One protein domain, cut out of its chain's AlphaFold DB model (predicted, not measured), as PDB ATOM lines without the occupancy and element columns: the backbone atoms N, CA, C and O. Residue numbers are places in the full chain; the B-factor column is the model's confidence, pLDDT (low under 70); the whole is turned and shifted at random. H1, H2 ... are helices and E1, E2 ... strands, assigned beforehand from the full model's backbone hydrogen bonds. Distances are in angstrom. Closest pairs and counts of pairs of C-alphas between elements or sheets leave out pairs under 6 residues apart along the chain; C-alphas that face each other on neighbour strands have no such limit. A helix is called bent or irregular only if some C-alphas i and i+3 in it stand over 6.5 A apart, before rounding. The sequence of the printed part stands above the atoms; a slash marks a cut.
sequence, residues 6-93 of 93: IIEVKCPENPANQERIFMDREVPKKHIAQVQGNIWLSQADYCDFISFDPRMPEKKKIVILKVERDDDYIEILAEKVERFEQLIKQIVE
ATOM      1  N   ILE A   6      27.745 -42.332  22.319       97.25
ATOM      2  CA  ILE A   6      28.693 -41.432  21.664       97.25
ATOM      3  C   ILE A   6      28.502 -41.481  20.143       97.25
ATOM      4  O   ILE A   6      27.766 -42.325  19.628       97.25
ATOM      5  N   ILE A   7      29.151 -40.570  19.420       97.62
ATOM      6  CA  ILE A   7      29.177 -40.570  17.952       97.62
ATOM      7  C   ILE A   7      30.620 -40.535  17.450       97.62
ATOM      8  O   ILE A   7      31.474 -39.882  18.047       97.62
ATOM      9  N   GLU A   8      30.873 -41.193  16.323       98.25
ATOM     10  CA  GLU A   8      32.158 -41.179  15.624       98.25
ATOM     11  C   GLU A   8      31.912 -40.798  14.163       98.25
ATOM     12  O   GLU A   8      31.336 -41.574  13.404       98.25
ATOM     13  N   VAL A   9      32.340 -39.602  13.754       98.25
ATOM     14  CA  VAL A   9      32.039 -39.062  12.419       98.25
ATOM     15  C   VAL A   9      33.265 -39.116  11.520       98.25
ATOM     16  O   VAL A   9      34.332 -38.608  11.864       98.25
ATOM     17  N   LYS A  10      33.101 -39.686  10.327       97.75
ATOM     18  CA  LYS A  10      34.115 -39.759   9.276       97.75
ATOM     19  C   LYS A  10      33.614 -39.083   8.001       97.75
ATOM     20  O   LYS A  10      32.478 -39.290   7.585       97.75
ATOM     21  N   CYS A  11      34.499 -38.334   7.351       97.62
ATOM     22  CA  CYS A  11      34.318 -37.855   5.981       97.62
ATOM     23  C   CYS A  11      35.413 -38.487   5.106       97.62
ATOM     24  O   CYS A  11      36.540 -37.985   5.098       97.62
ATOM     25  N   PRO A  12      35.172 -39.657   4.483       94.44
ATOM     26  CA  PRO A  12      36.216 -40.372   3.761       94.44
ATOM     27  C   PRO A  12      36.661 -39.603   2.512       94.44
ATOM     28  O   PRO A  12      35.851 -39.206   1.681       94.44
ATOM     29  N   GLU A  13      37.974 -39.468   2.326       95.62
ATOM     30  CA  GLU A  13      38.539 -38.787   1.154       95.62
ATOM     31  C   GLU A  13      38.159 -39.486  -0.159       95.62
ATOM     32  O   GLU A  13      37.778 -38.824  -1.124       95.62
ATOM     33  N   ASN A  14      38.208 -40.821  -0.188       96.19
ATOM     34  CA  ASN A  14      37.836 -41.621  -1.353       96.19
ATOM     35  C   ASN A  14      36.331 -41.976  -1.318       96.19
ATOM     36  O   ASN A  14      35.936 -42.746  -0.432       96.19
ATOM     37  N   PRO A  15      35.518 -41.518  -2.296       96.12
ATOM     38  CA  PRO A  15      34.089 -41.842  -2.387       96.12
ATOM     39  C   PRO A  15      33.780 -43.343  -2.420       96.12
ATOM     40  O   PRO A  15      32.740 -43.771  -1.923       96.12
ATOM     41  N   ALA A  16      34.695 -44.172  -2.935       96.62
ATOM     42  CA  ALA A  16      34.521 -45.625  -2.955       96.62
ATOM     43  C   ALA A  16      34.408 -46.217  -1.539       96.62
ATOM     44  O   ALA A  16      33.730 -47.222  -1.340       96.62
ATOM     45  N   ASN A  17      35.025 -45.586  -0.531       96.31
ATOM     46  CA  ASN A  17      34.845 -46.007   0.859       96.31
ATOM     47  C   ASN A  17      33.426 -45.711   1.355       96.31
ATOM     48  O   ASN A  17      32.858 -46.551   2.045       96.31
ATOM     49  N   GLN A  18      32.854 -44.556   0.994       96.75
ATOM     50  CA  GLN A  18      31.465 -44.230   1.324       96.75
ATOM     51  C   GLN A  18      30.507 -45.218   0.653       96.75
ATOM     52  O   GLN A  18      29.583 -45.711   1.295       96.75
ATOM     53  N   GLU A  19      30.743 -45.541  -0.621       96.75
ATOM     54  CA  GLU A  19      29.940 -46.525  -1.346       96.75
ATOM     55  C   GLU A  19      30.024 -47.912  -0.709       96.75
ATOM     56  O   GLU A  19      28.989 -48.525  -0.464       96.75
ATOM     57  N   ARG A  20      31.227 -48.375  -0.353       97.19
ATOM     58  CA  ARG A  20      31.397 -49.660   0.329       97.19
ATOM     59  C   ARG A  20      30.665 -49.696   1.671       97.19
ATOM     60  O   ARG A  20      29.924 -50.633   1.924       97.19
ATOM     61  N   ILE A  21      30.809 -48.663   2.504       96.88
ATOM     62  CA  ILE A  21      30.106 -48.586   3.800       96.88
ATOM     63  C   ILE A  21      28.582 -48.580   3.596       96.88
ATOM     64  O   ILE A  21      27.849 -49.219   4.352       96.88
ATOM     65  N   PHE A  22      28.090 -47.886   2.566       97.00
ATOM     66  CA  PHE A  22      26.670 -47.880   2.218       97.00
ATOM     67  C   PHE A  22      26.161 -49.269   1.808       97.00
ATOM     68  O   PHE A  22      25.071 -49.649   2.233       97.00
ATOM     69  N   MET A  23      26.932 -50.004   1.001       97.25
ATOM     70  CA  MET A  23      26.567 -51.329   0.488       97.25
ATOM     71  C   MET A  23      26.669 -52.417   1.558       97.25
ATOM     72  O   MET A  23      25.714 -53.162   1.757       97.25
ATOM     73  N   ASP A  24      27.799 -52.474   2.261       97.00
ATOM     74  CA  ASP A  24      28.103 -53.538   3.222       97.00
ATOM     75  C   ASP A  24      27.351 -53.334   4.540       97.00
ATOM     76  O   ASP A  24      27.094 -54.290   5.261       97.00
ATOM     77  N   ARG A  25      26.980 -52.084   4.859       96.88
ATOM     78  CA  ARG A  25      26.350 -51.701   6.134       96.88
ATOM     79  C   ARG A  25      27.190 -52.091   7.355       96.88
ATOM     80  O   ARG A  25      26.659 -52.281   8.445       96.88
ATOM     81  N   GLU A  26      28.507 -52.124   7.178       96.31
ATOM     82  CA  GLU A  26      29.475 -52.502   8.203       96.31
ATOM     83  C   GLU A  26      30.483 -51.384   8.474       96.31
ATOM     84  O   GLU A  26      30.918 -50.648   7.579       96.31
ATOM     85  N   VAL A  27      30.895 -51.275   9.740       97.19
ATOM     86  CA  VAL A  27      31.989 -50.386  10.129       97.19
ATOM     87  C   VAL A  27      33.306 -50.993   9.640       97.19
ATOM     88  O   VAL A  27      33.605 -52.146   9.958       97.19
ATOM     89  N   PRO A  28      34.148 -50.244   8.899       96.81
ATOM     90  CA  PRO A  28      35.431 -50.765   8.448       96.81
ATOM     91  C   PRO A  28      36.277 -51.258   9.628       96.81
ATOM     92  O   PRO A  28      36.508 -50.503  10.570       96.81
ATOM     93  N   LYS A  29      36.814 -52.484   9.537       96.69
ATOM     94  CA  LYS A  29      37.553 -53.161  10.626       96.69
ATOM     95  C   LYS A  29      38.621 -52.294  11.308       96.69
ATOM     96  O   LYS A  29      38.803 -52.378  12.517       96.69
ATOM     97  N   LYS A  30      39.281 -51.412  10.550       95.75
ATOM     98  CA  LYS A  30      40.286 -50.462  11.060       95.75
ATOM     99  C   LYS A  30      39.759 -49.478  12.118       95.75
ATOM    100  O   LYS A  30      40.557 -48.898  12.840       95.75
ATOM    101  N   HIS A  31      38.447 -49.262  12.186       97.75
ATOM    102  CA  HIS A  31      37.811 -48.359  13.144       97.75
ATOM    103  C   HIS A  31      37.261 -49.075  14.378       97.75
ATOM    104  O   HIS A  31      36.925 -48.397  15.339       97.75
ATOM    105  N   ILE A  32      37.204 -50.412  14.402       98.19
ATOM    106  CA  ILE A  32      36.590 -51.151  15.516       98.19
ATOM    107  C   ILE A  32      37.332 -50.893  16.829       98.19
ATOM    108  O   ILE A  32      36.695 -50.532  17.812       98.19
ATOM    109  N   ALA A  33      38.668 -50.958  16.829       98.31
ATOM    110  CA  ALA A  33      39.465 -50.648  18.019       98.31
ATOM    111  C   ALA A  33      39.261 -49.206  18.512       98.31
ATOM    112  O   ALA A  33      39.148 -48.980  19.712       98.31
ATOM    113  N   GLN A  34      39.156 -48.241  17.590       98.56
ATOM    114  CA  GLN A  34      38.878 -46.842  17.928       98.56
ATOM    115  C   GLN A  34      37.488 -46.702  18.569       98.56
ATOM    116  O   GLN A  34      37.346 -46.070  19.610       98.56
ATOM    117  N   VAL A  35      36.466 -47.302  17.956       98.44
ATOM    118  CA  VAL A  35      35.076 -47.196  18.410       98.44
ATOM    119  C   VAL A  35      34.880 -47.893  19.755       98.44
ATOM    120  O   VAL A  35      34.389 -47.257  20.682       98.44
ATOM    121  N   GLN A  36      35.312 -49.150  19.898       98.62
ATOM    122  CA  GLN A  36      35.204 -49.882  21.166       98.62
ATOM    123  C   GLN A  36      36.065 -49.245  22.267       98.62
ATOM    124  O   GLN A  36      35.625 -49.156  23.409       98.62
ATOM    125  N   GLY A  37      37.241 -48.704  21.931       98.25
ATOM    126  CA  GLY A  37      38.053 -47.926  22.870       98.25
ATOM    127  C   GLY A  37      37.345 -46.659  23.362       98.25
ATOM    128  O   GLY A  37      37.331 -46.383  24.560       98.25
ATOM    129  N   ASN A  38      36.685 -45.916  22.468       97.75
ATOM    130  CA  ASN A  38      35.892 -44.749  22.856       97.75
ATOM    131  C   ASN A  38      34.702 -45.147  23.747       97.75
ATOM    132  O   ASN A  38      34.454 -44.485  24.756       97.75
ATOM    133  N   ILE A  39      33.989 -46.228  23.408       97.50
ATOM    134  CA  ILE A  39      32.890 -46.781  24.222       97.50
ATOM    135  C   ILE A  39      33.401 -47.167  25.617       97.50
ATOM    136  O   ILE A  39      32.782 -46.814  26.621       97.50
ATOM    137  N   TRP A  40      34.557 -47.832  25.691       97.69
ATOM    138  CA  TRP A  40      35.196 -48.225  26.943       97.69
ATOM    139  C   TRP A  40      35.513 -47.022  27.835       97.69
ATOM    140  O   TRP A  40      35.031 -46.961  28.967       97.69
ATOM    141  N   LEU A  41      36.274 -46.054  27.321       96.12
ATOM    142  CA  LEU A  41      36.761 -44.914  28.105       96.12
ATOM    143  C   LEU A  41      35.643 -43.953  28.522       96.12
ATOM    144  O   LEU A  41      35.716 -43.342  29.586       96.12
ATOM    145  N   SER A  42      34.605 -43.818  27.694       95.44
ATOM    146  CA  SER A  42      33.450 -42.961  27.985       95.44
ATOM    147  C   SER A  42      32.351 -43.653  28.793       95.44
ATOM    148  O   SER A  42      31.406 -42.983  29.205       95.44
ATOM    149  N   GLN A  43      32.462 -44.966  29.031       94.69
ATOM    150  CA  GLN A  43      31.417 -45.783  29.660       94.69
ATOM    151  C   GLN A  43      30.059 -45.676  28.939       94.69
ATOM    152  O   GLN A  43      29.004 -45.662  29.574       94.69
ATOM    153  N   ALA A  44      30.084 -45.560  27.609       96.31
ATOM    154  CA  ALA A  44      28.881 -45.561  26.786       96.31
ATOM    155  C   ALA A  44      28.346 -46.991  26.576       96.31
ATOM    156  O   ALA A  44      29.099 -47.964  26.658       96.31
ATOM    157  N   ASP A  45      27.058 -47.103  26.248       96.94
ATOM    158  CA  ASP A  45      26.417 -48.363  25.852       96.94
ATOM    159  C   ASP A  45      26.652 -48.650  24.358       96.94
ATOM    160  O   ASP A  45      26.745 -49.804  23.951       96.94
ATOM    161  N   TYR A  46      26.749 -47.605  23.527       97.62
ATOM    162  CA  TYR A  46      26.978 -47.740  22.087       97.62
ATOM    163  C   TYR A  46      27.580 -46.479  21.454       97.62
ATOM    164  O   TYR A  46      27.585 -45.388  22.036       97.62
ATOM    165  N   CYS A  47      28.050 -46.626  20.217       98.19
ATOM    166  CA  CYS A  47      28.519 -45.543  19.362       98.19
ATOM    167  C   CYS A  47      27.765 -45.538  18.030       98.19
ATOM    168  O   CYS A  47      27.695 -46.567  17.358       98.19
ATOM    169  N   ASP A  48      27.248 -44.385  17.607       98.25
ATOM    170  CA  ASP A  48      26.799 -44.211  16.224       98.25
ATOM    171  C   ASP A  48      28.001 -43.833  15.345       98.25
ATOM    172  O   ASP A  48      28.517 -42.712  15.396       98.25
ATOM    173  N   PHE A  49      28.452 -44.778  14.521       98.56
ATOM    174  CA  PHE A  49      29.456 -44.538  13.491       98.56
ATOM    175  C   PHE A  49      28.792 -43.895  12.271       98.56
ATOM    176  O   PHE A  49      27.921 -44.488  11.629       98.56
ATOM    177  N   ILE A  50      29.217 -42.683  11.930       98.50
ATOM    178  CA  ILE A  50      28.644 -41.871  10.859       98.50
ATOM    179  C   ILE A  50      29.690 -41.692   9.760       98.50
ATOM    180  O   ILE A  50      30.757 -41.135   9.998       98.50
ATOM    181  N   SER A  51      29.372 -42.111   8.536       98.25
ATOM    182  CA  SER A  51      30.159 -41.800   7.340       98.25
ATOM    183  C   SER A  51      29.396 -40.805   6.475       98.25
ATOM    184  O   SER A  51      28.268 -41.084   6.053       98.25
ATOM    185  N   PHE A  52      29.996 -39.647   6.208       98.25
ATOM    186  CA  PHE A  52      29.412 -38.586   5.395       98.25
ATOM    187  C   PHE A  52      30.283 -38.266   4.182       98.25
ATOM    188  O   PHE A  52      31.463 -37.978   4.342       98.25
ATOM    189  N   ASP A  53      29.706 -38.238   2.983       98.00
ATOM    190  CA  ASP A  53      30.382 -37.720   1.792       98.00
ATOM    191  C   ASP A  53      29.444 -36.788   1.006       98.00
ATOM    192  O   ASP A  53      28.455 -37.257   0.431       98.00
ATOM    193  N   PRO A  54      29.736 -35.475   0.931       97.00
ATOM    194  CA  PRO A  54      28.874 -34.517   0.243       97.00
ATOM    195  C   PRO A  54      28.820 -34.722  -1.277       97.00
ATOM    196  O   PRO A  54      27.909 -34.201  -1.920       97.00
ATOM    197  N   ARG A  55      29.770 -35.469  -1.859       96.62
ATOM    198  CA  ARG A  55      29.852 -35.738  -3.305       96.62
ATOM    199  C   ARG A  55      28.893 -36.842  -3.751       96.62
ATOM    200  O   ARG A  55      28.653 -36.992  -4.946       96.62
ATOM    201  N   MET A  56      28.358 -37.626  -2.813       96.50
ATOM    202  CA  MET A  56      27.468 -38.744  -3.116       96.50
ATOM    203  C   MET A  56      26.027 -38.287  -3.401       96.50
ATOM    204  O   MET A  56      25.607 -37.217  -2.952       96.50
ATOM    205  N   PRO A  57      25.218 -39.102  -4.107       95.81
ATOM    206  CA  PRO A  57      23.782 -38.864  -4.237       95.81
ATOM    207  C   PRO A  57      23.096 -38.819  -2.869       95.81
ATOM    208  O   PRO A  57      23.519 -39.522  -1.955       95.81
ATOM    209  N   GLU A  58      21.997 -38.069  -2.745       94.88
ATOM    210  CA  GLU A  58      21.337 -37.748  -1.463       94.88
ATOM    211  C   GLU A  58      21.175 -38.949  -0.516       94.88
ATOM    212  O   GLU A  58      21.555 -38.890   0.648       94.88
ATOM    213  N   LYS A  59      20.716 -40.092  -1.040       93.38
ATOM    214  CA  LYS A  59      20.491 -41.323  -0.260       93.38
ATOM    215  C   LYS A  59      21.766 -41.992   0.272       93.38
ATOM    216  O   LYS A  59      21.676 -42.808   1.181       93.38
ATOM    217  N   LYS A  60      22.926 -41.700  -0.320       94.62
ATOM    218  CA  LYS A  60      24.241 -42.266   0.030       94.62
ATOM    219  C   LYS A  60      25.132 -41.261   0.775       94.62
ATOM    220  O   LYS A  60      26.214 -41.639   1.225       94.62
ATOM    221  N   LYS A  61      24.707 -39.995   0.901       97.00
ATOM    222  CA  LYS A  61      25.506 -38.938   1.538       97.00
ATOM    223  C   LYS A  61      25.822 -39.247   2.985       97.00
ATOM    224  O   LYS A  61      26.948 -39.010   3.388       97.00
ATOM    225  N   ILE A  62      24.864 -39.776   3.743       98.06
ATOM    226  CA  ILE A  62      25.034 -40.115   5.157       98.06
ATOM    227  C   ILE A  62      24.737 -41.599   5.348       98.06
ATOM    228  O   ILE A  62      23.673 -42.086   4.968       98.06
ATOM    229  N   VAL A  63      25.667 -42.304   5.982       98.19
ATOM    230  CA  VAL A  63      25.465 -43.659   6.492       98.19
ATOM    231  C   VAL A  63      25.691 -43.629   7.993       98.19
ATOM    232  O   VAL A  63      26.743 -43.186   8.438       98.19
ATOM    233  N   ILE A  64      24.704 -44.095   8.757       98.31
ATOM    234  CA  ILE A  64      24.783 -44.233  10.214       98.31
ATOM    235  C   ILE A  64      24.691 -45.718  10.542       98.31
ATOM    236  O   ILE A  64      23.755 -46.393  10.092       98.31
ATOM    237  N   LEU A  65      25.674 -46.212  11.288       98.38
ATOM    238  CA  LEU A  65      25.783 -47.588  11.755       98.38
ATOM    239  C   LEU A  65      25.946 -47.567  13.272       98.38
ATOM    240  O   LEU A  65      26.905 -46.989  13.779       98.38
ATOM    241  N   LYS A  66      25.026 -48.207  13.993       97.94
ATOM    242  CA  LYS A  66      25.169 -48.372  15.436       97.94
ATOM    243  C   LYS A  66      26.181 -49.483  15.723       97.94
ATOM    244  O   LYS A  66      26.064 -50.579  15.180       97.94
ATOM    245  N   VAL A  67      27.134 -49.197  16.598       98.19
ATOM    246  CA  VAL A  67      28.078 -50.160  17.162       98.19
ATOM    247  C   VAL A  67      27.774 -50.294  18.644       98.19
ATOM    248  O   VAL A  67      28.011 -49.360  19.409       98.19
ATOM    249  N   GLU A  68      27.227 -51.440  19.033       98.12
ATOM    250  CA  GLU A  68      26.999 -51.765  20.440       98.12
ATOM    251  C   GLU A  68      28.336 -52.002  21.150       98.12
ATOM    252  O   GLU A  68      29.336 -52.392  20.531       98.12
ATOM    253  N   ARG A  69      28.351 -51.762  22.458       98.19
ATOM    254  CA  ARG A  69      29.452 -52.169  23.323       98.19
ATOM    255  C   ARG A  69      29.704 -53.671  23.193       98.19
ATOM    256  O   ARG A  69      28.780 -54.472  23.294       98.19
ATOM    257  N   ASP A  70      30.967 -54.024  22.998       98.50
ATOM    258  CA  ASP A  70      31.446 -55.404  22.945       98.50
ATOM    259  C   ASP A  70      32.482 -55.591  24.058       98.50
ATOM    260  O   ASP A  70      33.639 -55.189  23.915       98.50
ATOM    261  N   ASP A  71      32.037 -56.114  25.201       98.50
ATOM    262  CA  ASP A  71      32.889 -56.277  26.382       98.50
ATOM    263  C   ASP A  71      34.036 -57.271  26.139       98.50
ATOM    264  O   ASP A  71      35.158 -56.991  26.560       98.50
ATOM    265  N   ASP A  72      33.799 -58.346  25.378       98.56
ATOM    266  CA  ASP A  72      34.829 -59.335  25.030       98.56
ATOM    267  C   ASP A  72      35.935 -58.686  24.180       98.56
ATOM    268  O   ASP A  72      37.134 -58.879  24.407       98.56
ATOM    269  N   TYR A  73      35.555 -57.860  23.199       98.44
ATOM    270  CA  TYR A  73      36.527 -57.111  22.403       98.44
ATOM    271  C   TYR A  73      37.277 -56.068  23.242       98.44
ATOM    272  O   TYR A  73      38.483 -55.873  23.051       98.44
ATOM    273  N   ILE A  74      36.577 -55.376  24.146       98.69
ATOM    274  CA  ILE A  74      37.169 -54.368  25.033       98.69
ATOM    275  C   ILE A  74      38.189 -55.007  25.979       98.69
ATOM    276  O   ILE A  74      39.256 -54.425  26.165       98.69
ATOM    277  N   GLU A  75      37.916 -56.193  26.522       98.62
ATOM    278  CA  GLU A  75      38.858 -56.929  27.371       98.62
ATOM    279  C   GLU A  75      40.152 -57.245  26.606       98.62
ATOM    280  O   GLU A  75      41.242 -56.851  27.028       98.62
ATOM    281  N   ILE A  76      40.037 -57.810  25.398       98.50
ATOM    282  CA  ILE A  76      41.192 -58.086  24.522       98.50
ATOM    283  C   ILE A  76      41.960 -56.799  24.177       98.50
ATOM    284  O   ILE A  76      43.191 -56.802  24.048       98.50
ATOM    285  N   LEU A  77      41.247 -55.691  23.955       98.25
ATOM    286  CA  LEU A  77      41.860 -54.395  23.674       98.25
ATOM    287  C   LEU A  77      42.628 -53.873  24.896       98.25
ATOM    288  O   LEU A  77      43.765 -53.428  24.738       98.25
ATOM    289  N   ALA A  78      42.039 -53.954  26.090       98.31
ATOM    290  CA  ALA A  78      42.638 -53.505  27.341       98.31
ATOM    291  C   ALA A  78      43.930 -54.274  27.659       98.31
ATOM    292  O   ALA A  78      44.958 -53.643  27.902       98.31
ATOM    293  N   GLU A  79      43.920 -55.606  27.536       98.44
ATOM    294  CA  GLU A  79      45.115 -56.443  27.719       98.44
ATOM    295  C   GLU A  79      46.262 -56.030  26.782       98.44
ATOM    296  O   GLU A  79      47.428 -55.950  27.174       98.44
ATOM    297  N   LYS A  80      45.946 -55.740  25.513       98.06
ATOM    298  CA  LYS A  80      46.949 -55.306  24.528       98.06
ATOM    299  C   LYS A  80      47.512 -53.927  24.844       98.06
ATOM    300  O   LYS A  80      48.706 -53.712  24.637       98.06
ATOM    301  N   VAL A  81      46.673 -53.006  25.319       97.75
ATOM    302  CA  VAL A  81      47.101 -51.666  25.742       97.75
ATOM    303  C   VAL A  81      48.016 -51.762  26.961       97.75
ATOM    304  O   VAL A  81      49.083 -51.152  26.953       97.75
ATOM    305  N   GLU A  82      47.663 -52.571  27.958       97.62
ATOM    306  CA  GLU A  82      48.494 -52.789  29.147       97.62
ATOM    307  C   GLU A  82      49.844 -53.418  28.786       97.62
ATOM    308  O   GLU A  82      50.898 -52.929  29.194       97.62
ATOM    309  N   ARG A  83      49.844 -54.453  27.938       97.81
ATOM    310  CA  ARG A  83      51.088 -55.064  27.462       97.81
ATOM    311  C   ARG A  83      51.968 -54.067  26.709       97.81
ATOM    312  O   ARG A  83      53.189 -54.095  26.857       97.81
ATOM    313  N   PHE A  84      51.375 -53.209  25.881       97.12
ATOM    314  CA  PHE A  84      52.121 -52.161  25.188       97.12
ATOM    315  C   PHE A  84      52.732 -51.161  26.178       97.12
ATOM    316  O   PHE A  84      53.897 -50.803  26.032       97.12
ATOM    317  N   GLU A  85      51.990 -50.762  27.209       96.94
ATOM    318  CA  GLU A  85      52.470 -49.857  28.257       96.94
ATOM    319  C   GLU A  85      53.690 -50.421  29.003       96.94
ATOM    320  O   GLU A  85      54.697 -49.725  29.157       96.94
ATOM    321  N   GLN A  86      53.660 -51.712  29.344       97.06
ATOM    322  CA  GLN A  86      54.790 -52.415  29.959       97.06
ATOM    323  C   GLN A  86      56.030 -52.440  29.052       97.06
ATOM    324  O   GLN A  86      57.147 -52.228  29.525       97.06
ATOM    325  N   LEU A  87      55.848 -52.679  27.748       97.06
ATOM    326  CA  LEU A  87      56.948 -52.659  26.777       97.06
ATOM    327  C   LEU A  87      57.565 -51.264  26.651       97.06
ATOM    328  O   LEU A  87      58.783 -51.143  26.555       97.06
ATOM    329  N   ILE A  88      56.742 -50.213  26.665       97.06
ATOM    330  CA  ILE A  88      57.227 -48.832  26.600       97.06
ATOM    331  C   ILE A  88      58.056 -48.482  27.835       97.06
ATOM    332  O   ILE A  88      59.132 -47.910  27.679       97.06
ATOM    333  N   LYS A  89      57.618 -48.866  29.040       95.94
ATOM    334  CA  LYS A  89      58.393 -48.636  30.270       95.94
ATOM    335  C   LYS A  89      59.797 -49.231  30.193       95.94
ATOM    336  O   LYS A  89      60.752 -48.540  30.503       95.94
ATOM    337  N   GLN A  90      59.933 -50.449  29.670       94.56
ATOM    338  CA  GLN A  90      61.236 -51.113  29.504       94.56
ATOM    339  C   GLN A  90      62.168 -50.440  28.483       94.56
ATOM    340  O   GLN A  90      63.358 -50.734  28.470       94.56
ATOM    341  N   ILE A  91      61.630 -49.627  27.569       94.75
ATOM    342  CA  ILE A  91      62.418 -48.919  26.547       94.75
ATOM    343  C   ILE A  91      62.828 -47.525  27.037       94.75
ATOM    344  O   ILE A  91      63.845 -46.992  26.594       94.75
ATOM    345  N   VAL A  92      61.996 -46.906  27.875       91.38
ATOM    346  CA  VAL A  92      62.177 -45.527  28.347       91.38
ATOM    347  C   VAL A  92      62.984 -45.464  29.650       91.38
ATOM    348  O   VAL A  92      63.614 -44.436  29.905       91.38
ATOM    349  N   GLU A  93      62.980 -46.536  30.445       61.25
ATOM    350  CA  GLU A  93      63.835 -46.736  31.630       61.25
ATOM    351  C   GLU A  93      65.168 -47.409  31.270       61.25
ATOM    352  O   GLU A  93      66.203 -46.970  31.825       61.25
TER     353      GLU A  93
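This is residues 6 to 93 of the 93 residues of an uncharacterized protein of archaeon (UniProt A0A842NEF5). A small wall of three strands, E1 E2 E3, has H1 and H2 over one face and the other face bare; from this body H4 runs out as a long arm, and residues 79 to 93, of which 79 to 92 belong to H4, stick out free. The 88 printed residues hold E1 H1 H2 E2 H3 E3 H4 in that order, a mixed class of helices and strands. The sheet is mixed, in the order E1 E2 E3. The whole is loose, radius of gyration of the C-alphas 16.0 A, spanning 53 by 28 by 19 A.

Find C-alpha 6 at (28.693, -41.432, 21.664), where E1, residues 6 to 10, begins. Next come H1, residues 15 to 24, 14.3 A long, and H2, residues 29 to 42, 20.5 A, irregular where C-alphas 30 and 33 are 7.0 A apart. E2 is residues 46 to 52, 19.2 A; H3 is 58 to 61; E3 is 62 to 68, 19.3 A. H4, residues 71 to 92, runs 31.3 A to C-alpha 92 at (62.177, -45.527, 28.347).

Look first at E1 and E2, parallel, with N 8 and O 48 3.0 A apart; E2 and E3 are antiparallel, N 49 and O 65 2.8 A apart. E1, H1 H2, E2 form a strand-helix-strand unit, parallel neighbour strands joined through helices, with a right-handed crossover. H1 and H2 are on the same face, two layers with the sheet, at heights over the sheet of 9.5 A and 8.7 A. H1 touches H3, closest C-alphas Phe 22 and Lys 60, 6.5 A. H4, with residues 73 to 77 alone, touches H2 about perpendicular at 89 degrees, closest C-alphas Gln 36 and Ile 74, 6.2 A. Every O i to N i+4 pair is within hydrogen-bond range in H1 and H4, 8 of 10 in H2; H3 is too short for one.

The C-alphas farthest apart, Glu 58 and Glu 93, are 54.6 A apart. The printed part has no cut and no long link; pLDDT is under 70 at residue 93.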